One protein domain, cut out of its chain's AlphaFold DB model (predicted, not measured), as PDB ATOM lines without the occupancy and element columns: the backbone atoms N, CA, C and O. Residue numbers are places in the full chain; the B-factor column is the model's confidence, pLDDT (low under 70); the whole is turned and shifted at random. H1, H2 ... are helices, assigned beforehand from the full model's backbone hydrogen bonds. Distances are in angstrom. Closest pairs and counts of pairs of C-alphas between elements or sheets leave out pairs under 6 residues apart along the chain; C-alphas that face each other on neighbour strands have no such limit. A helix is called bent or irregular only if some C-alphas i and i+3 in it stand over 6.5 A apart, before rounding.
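AT A GLANCE: This is residues 329 to 406 of the 613 residues of a protein of Naegleria gruberi (UniProt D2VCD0). One long helix, H1, makes the length of this domain, and the chain turns at its far end and folds back through two shorter helices, H2 and then H3, with H3 packing beside the later part of H1. The first residues of H1, 329 to 346, stick out free as a long arm, and the turn at residues 372 to 378 stands free at the other end. The printed part has 78 residues with three named helices, in the order H1, H2, H3, and no named strand; the class is all helix. The whole is extended, with a radius of gyration of the C-alphas of 19.9 A, and a rod whose C-alphas span 70 by 19 by 18 A.

IN THESE COORDINATES: Begin with the longest helix, H1, residues 329 to 366: find C-alpha 329 at (-1.162, 77.423, -48.720), and from there the helix runs 56.0 A to C-alpha 366 at (1.070, 34.939, -12.277). After a link of 9 residues, H2 holds residues 376 to 385, 14.3 A from first to last C-alpha. H3 holds residues 387 to 401 and is 21.2 A long; look for its end at C-alpha 401, (2.857, 57.287, -17.460).

HOW THE PARTS SIT: Look first at H1 and H3, which touch, with 14 pairs of C-alphas within 8 A. Their closest C-alphas are those of Ser 361 and Ile 390, 5.5 A apart. H1 touches H3 with residues 350 to 365 alone. The two run opposite ways at a shallow tilt of 29 degrees, and their centres are 18.9 A apart. H2 and H3 meet only through their link, and they are near each other, with 5 pairs of C-alphas within 10 A. H1 and H2 are apart. In the backbones of H1, H2 and H3, every O i to N i+4 pair is within hydrogen-bond range, and no helix is bent or irregular.

THE WHOLE: The two C-alphas farthest apart are those of Leu 329 and Gly 376, at 70.4 A, while the first and last printed C-alphas, of Leu 329 and Leu 406, are 33.9 A apart. Without the stretches that stand free, the body has 53 residues and spans 38 by 15 by 14 A. The printed part has no cut. The link from H1 to H2 is short, the link from H2 to H3 is tight with one residue, and no link is long. In the B-factor column you will find a mean pLDDT of the printed part of 85.4; the model's confidence is under 70 at residues 402 to 404, just after H3.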
ATOM      1  N   LEU A 329      -0.100  77.856 -49.634       86.31
ATOM      2  CA  LEU A 329      -1.162  77.423 -48.720       86.31
ATOM      3  C   LEU A 329      -1.297  75.894 -48.686       86.31
ATOM      4  O   LEU A 329      -1.378  75.311 -47.601       86.31
ATOM      5  N   GLU A 330      -1.243  75.231 -49.843       91.19
ATOM      6  CA  GLU A 330      -1.353  73.770 -49.939       91.19
ATOM      7  C   GLU A 330      -0.139  73.052 -49.329       91.19
ATOM      8  O   GLU A 330      -0.308  72.071 -48.598       91.19
ATOM      9  N   LYS A 331       1.078  73.583 -49.520       88.88
ATOM     10  CA  LYS A 331       2.283  73.119 -48.808       88.88
ATOM     11  C   LYS A 331       2.084  73.197 -47.292       88.88
ATOM     12  O   LYS A 331       2.332  72.215 -46.589       88.88
ATOM     13  N   ARG A 332       1.574  74.321 -46.767       88.00
ATOM     14  CA  ARG A 332       1.339  74.471 -45.319       88.00
ATOM     15  C   ARG A 332       0.228  73.556 -44.798       88.00
ATOM     16  O   ARG A 332       0.383  73.018 -43.699       88.00
ATOM     17  N   ARG A 333      -0.849  73.342 -45.564       89.56
ATOM     18  CA  ARG A 333      -1.911  72.373 -45.237       89.56
ATOM     19  C   ARG A 333      -1.331  70.975 -45.045       89.56
ATOM     20  O   ARG A 333      -1.598  70.346 -44.025       89.56
ATOM     21  N   ASN A 334      -0.523  70.514 -45.997       92.06
ATOM     22  CA  ASN A 334       0.023  69.160 -45.979       92.06
ATOM     23  C   ASN A 334       0.951  68.942 -44.766       92.06
ATOM     24  O   ASN A 334       0.789  67.954 -44.056       92.06
ATOM     25  N   VAL A 335       1.816  69.915 -44.440       89.31
ATOM     26  CA  VAL A 335       2.667  69.871 -43.229       89.31
ATOM     27  C   VAL A 335       1.841  69.796 -41.936       89.31
ATOM     28  O   VAL A 335       2.222  69.101 -40.998       89.31
ATOM     29  N   LEU A 336       0.705  70.502 -41.850       85.19
ATOM     30  CA  LEU A 336      -0.167  70.435 -40.668       85.19
ATOM     31  C   LEU A 336      -0.846  69.065 -40.517       85.19
ATOM     32  O   LEU A 336      -0.999  68.590 -39.392       85.19
ATOM     33  N   ILE A 337      -1.231  68.429 -41.627       89.25
ATOM     34  CA  ILE A 337      -1.785  67.066 -41.626       89.25
ATOM     35  C   ILE A 337      -0.720  66.075 -41.143       89.25
ATOM     36  O   ILE A 337      -0.968  65.340 -40.189       89.25
ATOM     37  N   GLU A 338       0.484  66.129 -41.716       91.75
ATOM     38  CA  GLU A 338       1.614  65.266 -41.348       91.75
ATOM     39  C   GLU A 338       1.975  65.384 -39.854       91.75
ATOM     40  O   GLU A 338       2.143  64.374 -39.170       91.75
ATOM     41  N   GLN A 339       1.984  66.603 -39.298       86.00
ATOM     42  CA  GLN A 339       2.210  66.839 -37.863       86.00
ATOM     43  C   GLN A 339       1.142  66.182 -36.966       86.00
ATOM     44  O   GLN A 339       1.468  65.625 -35.912       86.00
ATOM     45  N   VAL A 340      -0.133  66.219 -37.370       87.38
ATOM     46  CA  VAL A 340      -1.233  65.564 -36.637       87.38
ATOM     47  C   VAL A 340      -1.140  64.041 -36.751       87.38
ATOM     48  O   VAL A 340      -1.324  63.338 -35.752       87.38
ATOM     49  N   GLU A 341      -0.821  63.519 -37.936       89.81
ATOM     50  CA  GLU A 341      -0.639  62.084 -38.171       89.81
ATOM     51  C   GLU A 341       0.541  61.522 -37.373       89.81
ATOM     52  O   GLU A 341       0.370  60.516 -36.678       89.81
ATOM     53  N   GLN A 342       1.691  62.207 -37.376       88.75
ATOM     54  CA  GLN A 342       2.862  61.837 -36.581       88.75
ATOM     55  C   GLN A 342       2.535  61.819 -35.082       88.75
ATOM     56  O   GLN A 342       2.757  60.805 -34.420       88.75
ATOM     57  N   SER A 343       1.937  62.891 -34.546       82.44
ATOM     58  CA  SER A 343       1.567  62.951 -33.123       82.44
ATOM     59  C   SER A 343       0.565  61.850 -32.739       82.44
ATOM     60  O   SER A 343       0.689  61.214 -31.687       82.44
ATOM     61  N   SER A 344      -0.394  61.547 -33.624       85.69
ATOM     62  CA  SER A 344      -1.321  60.423 -33.452       85.69
ATOM     63  C   SER A 344      -0.599  59.070 -33.462       85.69
ATOM     64  O   SER A 344      -0.927  58.200 -32.651       85.69
ATOM     65  N   HIS A 345       0.373  58.880 -34.357       87.81
ATOM     66  CA  HIS A 345       1.157  57.652 -34.473       87.81
ATOM     67  C   HIS A 345       2.016  57.411 -33.228       87.81
ATOM     68  O   HIS A 345       1.922  56.341 -32.626       87.81
ATOM     69  N   GLU A 346       2.770  58.418 -32.785       85.00
ATOM     70  CA  GLU A 346       3.583  58.363 -31.565       85.00
ATOM     71  C   GLU A 346       2.725  58.020 -30.339       85.00
ATOM     72  O   GLU A 346       3.036  57.083 -29.600       85.00
ATOM     73  N   ASN A 347       1.585  58.701 -30.161       85.62
ATOM     74  CA  ASN A 347       0.669  58.431 -29.050       85.62
ATOM     75  C   ASN A 347       0.087  57.004 -29.105       85.62
ATOM     76  O   ASN A 347       0.025  56.328 -28.074       85.62
ATOM     77  N   LYS A 348      -0.295  56.509 -30.293       87.56
ATOM     78  CA  LYS A 348      -0.735  55.112 -30.487       87.56
ATOM     79  C   LYS A 348       0.378  54.120 -30.148       87.56
ATOM     80  O   LYS A 348       0.105  53.105 -29.506       87.56
ATOM     81  N   GLN A 349       1.619  54.404 -30.543       87.31
ATOM     82  CA  GLN A 349       2.749  53.507 -30.321       87.31
ATOM     83  C   GLN A 349       3.164  53.450 -28.845       87.31
ATOM     84  O   GLN A 349       3.379  52.352 -28.332       87.31
ATOM     85  N   SER A 350       3.161  54.577 -28.122       84.44
ATOM     86  CA  SER A 350       3.318  54.580 -26.659       84.44
ATOM     87  C   SER A 350       2.240  53.731 -25.975       84.44
ATOM     88  O   SER A 350       2.562  52.865 -25.163       84.44
ATOM     89  N   VAL A 351       0.962  53.899 -26.338       86.50
ATOM     90  CA  VAL A 351      -0.131  53.083 -25.773       86.50
ATOM     91  C   VAL A 351       0.063  51.593 -26.078       86.50
ATOM     92  O   VAL A 351      -0.121  50.762 -25.188       86.50
ATOM     93  N   HIS A 352       0.474  51.239 -27.299       89.69
ATOM     94  CA  HIS A 352       0.741  49.851 -27.680       89.69
ATOM     95  C   HIS A 352       1.900  49.236 -26.876       89.69
ATOM     96  O   HIS A 352       1.765  48.126 -26.354       89.69
ATOM     97  N   ASN A 353       3.004  49.971 -26.707       86.88
ATOM     98  CA  ASN A 353       4.152  49.540 -25.907       86.88
ATOM     99  C   ASN A 353       3.755  49.294 -24.445       86.88
ATOM    100  O   ASN A 353       4.087  48.247 -23.884       86.88
ATOM    101  N   ILE A 354       2.978  50.199 -23.844       85.50
ATOM    102  CA  ILE A 354       2.516  50.046 -22.459       85.50
ATOM    103  C   ILE A 354       1.551  48.862 -22.326       85.50
ATOM    104  O   ILE A 354       1.661  48.096 -21.369       85.50
ATOM    105  N   LEU A 355       0.633  48.654 -23.280       88.75
ATOM    106  CA  LEU A 355      -0.248  47.478 -23.290       88.75
ATOM    107  C   LEU A 355       0.551  46.169 -23.337       88.75
ATOM    108  O   LEU A 355       0.244  45.246 -22.578       88.75
ATOM    109  N   LYS A 356       1.598  46.108 -24.169       91.19
ATOM    110  CA  LYS A 356       2.512  44.964 -24.251       91.19
ATOM    111  C   LYS A 356       3.236  44.723 -22.923       91.19
ATOM    112  O   LYS A 356       3.084  43.647 -22.347       91.19
ATOM    113  N   MET A 357       3.936  45.727 -22.385       87.75
ATOM    114  CA  MET A 357       4.679  45.584 -21.121       87.75
ATOM    115  C   MET A 357       3.756  45.258 -19.935       87.75
ATOM    116  O   MET A 357       4.134  44.487 -19.054       87.75
ATOM    117  N   LYS A 358       2.523  45.783 -19.921       88.88
ATOM    118  CA  LYS A 358       1.504  45.471 -18.905       88.88
ATOM    119  C   LYS A 358       1.026  44.023 -18.982       88.88
ATOM    120  O   LYS A 358       0.760  43.429 -17.937       88.88
ATOM    121  N   LYS A 359       0.903  43.462 -20.189       92.19
ATOM    122  CA  LYS A 359       0.560  42.050 -20.396       92.19
ATOM    123  C   LYS A 359       1.701  41.144 -19.927       92.19
ATOM    124  O   LYS A 359       1.469  40.313 -19.057       92.19
ATOM    125  N   GLU A 360       2.922  41.386 -20.405       90.62
ATOM    126  CA  GLU A 360       4.124  40.626 -20.017       90.62
ATOM    127  C   GLU A 360       4.352  40.662 -18.495       90.62
ATOM    128  O   GLU A 360       4.571  39.628 -17.870       90.62
ATOM    129  N   SER A 361       4.205  41.835 -17.864       88.69
ATOM    130  CA  SER A 361       4.329  41.973 -16.403       88.69
ATOM    131  C   SER A 361       3.275  41.166 -15.639       88.69
ATOM    132  O   SER A 361       3.578  40.631 -14.577       88.69
ATOM    133  N   LYS A 362       2.037  41.079 -16.153       89.38
ATOM    134  CA  LYS A 362       0.960  40.287 -15.539       89.38
ATOM    135  C   LYS A 362       1.190  38.785 -15.674       89.38
ATOM    136  O   LYS A 362       0.952  38.064 -14.714       89.38
ATOM    137  N   GLU A 363       1.643  38.328 -16.839       89.75
ATOM    138  CA  GLU A 363       1.958  36.914 -17.081       89.75
ATOM    139  C   GLU A 363       3.102  36.451 -16.168       89.75
ATOM    140  O   GLU A 363       2.976  35.429 -15.498       89.75
ATOM    141  N   LEU A 364       4.159  37.261 -16.043       88.25
ATOM    142  CA  LEU A 364       5.269  37.008 -15.118       88.25
ATOM    143  C   LEU A 364       4.849  37.064 -13.639       88.25
ATOM    144  O   LEU A 364       5.377  36.300 -12.839       88.25
ATOM    145  N   LEU A 365       3.921  37.954 -13.260       87.44
ATOM    146  CA  LEU A 365       3.370  38.010 -11.898       87.44
ATOM    147  C   LEU A 365       2.590  36.737 -11.544       87.44
ATOM    148  O   LEU A 365       2.767  36.232 -10.440       87.44
ATOM    149  N   GLY A 366       1.816  36.185 -12.484       86.56
ATOM    150  CA  GLY A 366       1.070  34.939 -12.277       86.56
ATOM    151  C   GLY A 366       1.958  33.722 -11.983       86.56
ATOM    152  O   GLY A 366       1.528  32.774 -11.330       86.56
ATOM    153  N   GLU A 367       3.241  33.754 -12.366       86.38
ATOM    154  CA  GLU A 367       4.207  32.725 -11.956       86.38
ATOM    155  C   GLU A 367       4.464  32.686 -10.429       86.38
ATOM    156  O   GLU A 367       5.094  31.733  -9.957       86.38
ATOM    157  N   PHE A 368       4.005  33.689  -9.672       85.88
ATOM    158  CA  PHE A 368       4.154  33.816  -8.217       85.88
ATOM    159  C   PHE A 368       2.838  33.616  -7.435       85.88
ATOM    160  O   PHE A 368       2.865  33.714  -6.210       85.88
ATOM    161  N   ASP A 369       1.709  33.322  -8.092       85.81
ATOM    162  CA  ASP A 369       0.398  33.253  -7.419       85.81
ATOM    163  C   ASP A 369       0.345  32.166  -6.318       85.81
ATOM    164  O   ASP A 369      -0.205  32.403  -5.243       85.81
ATOM    165  N   ASN A 370       1.002  31.015  -6.525       85.38
ATOM    166  CA  ASN A 370       1.040  29.886  -5.578       85.38
ATOM    167  C   ASN A 370       2.379  29.787  -4.810       85.38
ATOM    168  O   ASN A 370       2.944  28.705  -4.650       85.38
ATOM    169  N   LEU A 371       2.920  30.919  -4.349       83.50
ATOM    170  CA  LEU A 371       4.238  31.008  -3.692       83.50
ATOM    171  C   LEU A 371       4.456  30.034  -2.514       83.50
ATOM    172  O   LEU A 371       5.589  29.606  -2.297       83.50
ATOM    173  N   GLU A 372       3.406  29.688  -1.765       79.69
ATOM    174  CA  GLU A 372       3.479  28.786  -0.601       79.69
ATOM    175  C   GLU A 372       3.581  27.295  -0.982       79.69
ATOM    176  O   GLU A 372       4.073  26.491  -0.191       79.69
ATOM    177  N   GLU A 373       3.163  26.926  -2.197       85.06
ATOM    178  CA  GLU A 373       3.194  25.546  -2.712       85.06
ATOM    179  C   GLU A 373       4.477  25.234  -3.510       85.06
ATOM    180  O   GLU A 373       4.742  24.083  -3.863       85.06
ATOM    181  N   MET A 374       5.278  26.257  -3.825       87.12
ATOM    182  CA  MET A 374       6.491  26.128  -4.633       87.12
ATOM    183  C   MET A 374       7.665  25.520  -3.855       87.12
ATOM    184  O   MET A 374       7.851  25.764  -2.662       87.12
ATOM    185  N   SER A 375       8.548  24.790  -4.551       88.94
ATOM    186  CA  SER A 375       9.788  24.320  -3.928       88.94
ATOM    187  C   SER A 375      10.740  25.488  -3.637       88.94
ATOM    188  O   SER A 375      10.798  26.475  -4.374       88.94
ATOM    189  N   GLY A 376      11.560  25.359  -2.590       85.25
ATOM    190  CA  GLY A 376      12.553  26.384  -2.241       85.25
ATOM    191  C   GLY A 376      13.577  26.668  -3.351       85.25
ATOM    192  O   GLY A 376      14.141  27.760  -3.389       85.25
ATOM    193  N   PHE A 377      13.788  25.722  -4.275       88.62
ATOM    194  CA  PHE A 377      14.584  25.937  -5.482       88.62
ATOM    195  C   PHE A 377      13.857  26.866  -6.464       88.62
ATOM    196  O   PHE A 377      14.411  27.898  -6.841       88.62
ATOM    197  N   ASP A 378      12.601  26.560  -6.802       85.88
ATOM    198  CA  ASP A 378      11.810  27.341  -7.765       85.88
ATOM    199  C   ASP A 378      11.568  28.775  -7.275       85.88
ATOM    200  O   ASP A 378      11.617  29.723  -8.058       85.88
ATOM    201  N   VAL A 379      11.353  28.959  -5.965       86.62
ATOM    202  CA  VAL A 379      11.200  30.290  -5.354       86.62
ATOM    203  C   VAL A 379      12.473  31.125  -5.531       86.62
ATOM    204  O   VAL A 379      12.390  32.317  -5.830       86.62
ATOM    205  N   ILE A 380      13.657  30.523  -5.370       85.62
ATOM    206  CA  ILE A 380      14.935  31.225  -5.542       85.62
ATOM    207  C   ILE A 380      15.221  31.490  -7.025       85.62
ATOM    208  O   ILE A 380      15.607  32.612  -7.357       85.62
ATOM    209  N   ASP A 381      14.983  30.523  -7.915       87.19
ATOM    210  CA  ASP A 381      15.182  30.701  -9.357       87.19
ATOM    211  C   ASP A 381      14.284  31.815  -9.920       87.19
ATOM    212  O   ASP A 381      14.789  32.797 -10.474       87.19
ATOM    213  N   LYS A 382      12.965  31.757  -9.676       88.50
ATOM    214  CA  LYS A 382      12.044  32.815 -10.127       88.50
ATOM    215  C   LYS A 382      12.362  34.164  -9.485       88.50
ATOM    216  O   LYS A 382      12.272  35.198 -10.150       88.50
ATOM    217  N   LYS A 383      12.800  34.204  -8.224       86.44
ATOM    218  CA  LYS A 383      13.244  35.455  -7.589       86.44
ATOM    219  C   LYS A 383      14.472  36.064  -8.276       86.44
ATOM    220  O   LYS A 383      14.536  37.283  -8.408       86.44
ATOM    221  N   LEU A 384      15.438  35.254  -8.704       83.12
ATOM    222  CA  LEU A 384      16.636  35.747  -9.389       83.12
ATOM    223  C   LEU A 384      16.341  36.137 -10.847       83.12
ATOM    224  O   LEU A 384      16.772  37.204 -11.291       83.12
ATOM    225  N   ASN A 385      15.563  35.318 -11.560       81.81
ATOM    226  CA  ASN A 385      15.421  35.384 -13.019       81.81
ATOM    227  C   ASN A 385      14.112  36.029 -13.519       81.81
ATOM    228  O   ASN A 385      14.086  36.564 -14.629       81.81
ATOM    229  N   ARG A 386      13.024  36.014 -12.733       86.56
ATOM    230  CA  ARG A 386      11.705  36.571 -13.115       86.56
ATOM    231  C   ARG A 386      11.375  37.875 -12.392       86.56
ATOM    232  O   ARG A 386      10.972  38.837 -13.040       86.56
ATOM    233  N   LEU A 387      11.605  37.957 -11.078       86.25
ATOM    234  CA  LEU A 387      11.240  39.140 -10.282       86.25
ATOM    235  C   LEU A 387      11.966  40.414 -10.751       86.25
ATOM    236  O   LEU A 387      11.343  41.465 -10.890       86.25
ATOM    237  N   ASN A 388      13.262  40.313 -11.064       84.62
ATOM    238  CA  ASN A 388      14.041  41.433 -11.607       84.62
ATOM    239  C   ASN A 388      13.477  41.945 -12.947       84.62
ATOM    240  O   ASN A 388      13.466  43.151 -13.191       84.62
ATOM    241  N   LEU A 389      12.965  41.050 -13.801       87.75
ATOM    242  CA  LEU A 389      12.357  41.419 -15.081       87.75
ATOM    243  C   LEU A 389      11.033  42.176 -14.880       87.75
ATOM    244  O   LEU A 389      10.812  43.193 -15.536       87.75
ATOM    245  N   ILE A 390      10.200  41.738 -13.928       88.56
ATOM    246  CA  ILE A 390       8.954  42.431 -13.545       88.56
ATOM    247  C   ILE A 390       9.256  43.853 -13.053       88.56
ATOM    248  O   ILE A 390       8.608  44.798 -13.498       88.56
ATOM    249  N   ILE A 391      10.256  44.020 -12.177       86.31
ATOM    250  CA  ILE A 391      10.646  45.336 -11.640       86.31
ATOM    251  C   ILE A 391      11.059  46.281 -12.780       86.31
ATOM    252  O   ILE A 391      10.528  47.385 -12.879       86.31
ATOM    253  N   VAL A 392      11.921  45.828 -13.699       88.12
ATOM    254  CA  VAL A 392      12.380  46.639 -14.843       88.12
ATOM    255  C   VAL A 392      11.235  47.014 -15.795       88.12
ATOM    256  O   VAL A 392      11.193  48.143 -16.293       88.12
ATOM    257  N   LEU A 393      10.291  46.104 -16.064       87.62
ATOM    258  CA  LEU A 393       9.109  46.406 -16.886       87.62
ATOM    259  C   LEU A 393       8.173  47.407 -16.189       87.62
ATOM    260  O   LEU A 393       7.666  48.332 -16.830       87.62
ATOM    261  N   TYR A 394       7.985  47.266 -14.876       85.06
ATOM    262  CA  TYR A 394       7.160  48.160 -14.070       85.06
ATOM    263  C   TYR A 394       7.740  49.580 -13.988       85.06
ATOM    264  O   TYR A 394       7.010  50.549 -14.202       85.06
ATOM    265  N   GLU A 395       9.051  49.720 -13.767       87.06
ATOM    266  CA  GLU A 395       9.746  51.014 -13.780       87.06
ATOM    267  C   GLU A 395       9.625  51.720 -15.139       87.06
ATOM    268  O   GLU A 395       9.364  52.926 -15.189       87.06
ATOM    269  N   LYS A 396       9.746  50.977 -16.249       86.62
ATOM    270  CA  LYS A 396       9.537  51.520 -17.603       86.62
ATOM    271  C   LYS A 396       8.100  52.007 -17.810       86.62
ATOM    272  O   LYS A 396       7.921  53.150 -18.227       86.62
ATOM    273  N   MET A 397       7.090  51.201 -17.457       83.94
ATOM    274  CA  MET A 397       5.681  51.621 -17.530       83.94
ATOM    275  C   MET A 397       5.411  52.868 -16.683       83.94
ATOM    276  O   MET A 397       4.751  53.798 -17.147       83.94
ATOM    277  N   GLN A 398       5.921  52.903 -15.444       82.19
ATOM    278  CA  GLN A 398       5.768  54.071 -14.582       82.19
ATOM    279  C   GLN A 398       6.396  55.308 -15.221       82.19
ATOM    280  O   GLN A 398       5.761  56.356 -15.223       82.19
ATOM    281  N   LYS A 399       7.606  55.207 -15.785       82.81
ATOM    282  CA  LYS A 399       8.304  56.346 -16.401       82.81
ATOM    283  C   LYS A 399       7.529  56.952 -17.577       82.81
ATOM    284  O   LYS A 399       7.490  58.175 -17.679       82.81
ATOM    285  N   GLU A 400       6.894  56.132 -18.416       74.12
ATOM    286  CA  GLU A 400       6.059  56.616 -19.529       74.12
ATOM    287  C   GLU A 400       4.743  57.258 -19.050       74.12
ATOM    288  O   GLU A 400       4.334  58.283 -19.589       74.12
ATOM    289  N   PHE A 401       4.104  56.721 -18.003       71.75
ATOM    290  CA  PHE A 401       2.857  57.287 -17.460       71.75
ATOM    291  C   PHE A 401       3.055  58.459 -16.484       71.75
ATOM    292  O   PHE A 401       2.121  59.224 -16.246       71.75
ATOM    293  N   LYS A 402       4.254  58.651 -15.917       68.38
ATOM    294  CA  LYS A 402       4.532  59.755 -14.974       68.38
ATOM    295  C   LYS A 402       4.493  61.135 -15.639       68.38
ATOM    296  O   LYS A 402       4.354  62.134 -14.942       68.38
ATOM    297  N   THR A 403       4.640  61.185 -16.963       58.16
ATOM    298  CA  THR A 403       4.729  62.419 -17.759       58.16
ATOM    299  C   THR A 403       3.463  62.732 -18.563       58.16
ATOM    300  O   THR A 403       3.356  63.840 -19.084       58.16
ATOM    301  N   ARG A 404       2.504  61.798 -18.681       66.06
ATOM    302  CA  ARG A 404       1.276  61.950 -19.488       66.06
ATOM    303  C   ARG A 404       0.094  61.217 -18.840       66.06
ATOM    304  O   ARG A 404       0.219  60.041 -18.506       66.06
ATOM    305  N   LYS A 405      -1.080  61.854 -18.721       71.62
ATOM    306  CA  LYS A 405      -2.322  61.137 -18.366       71.62
ATOM    307  C   LYS A 405      -2.949  60.523 -19.618       71.62
ATOM    308  O   LYS A 405      -2.810  61.054 -20.719       71.62
ATOM    309  N   LEU A 406      -3.724  59.448 -19.447       74.75
ATOM    310  CA  LEU A 406      -4.448  58.798 -20.553       74.75
ATOM    311  C   LEU A 406      -5.423  59.765 -21.260       74.75
ATOM    312  O   LEU A 406      -5.635  59.663 -22.466       74.75
TER     313      LEU A 406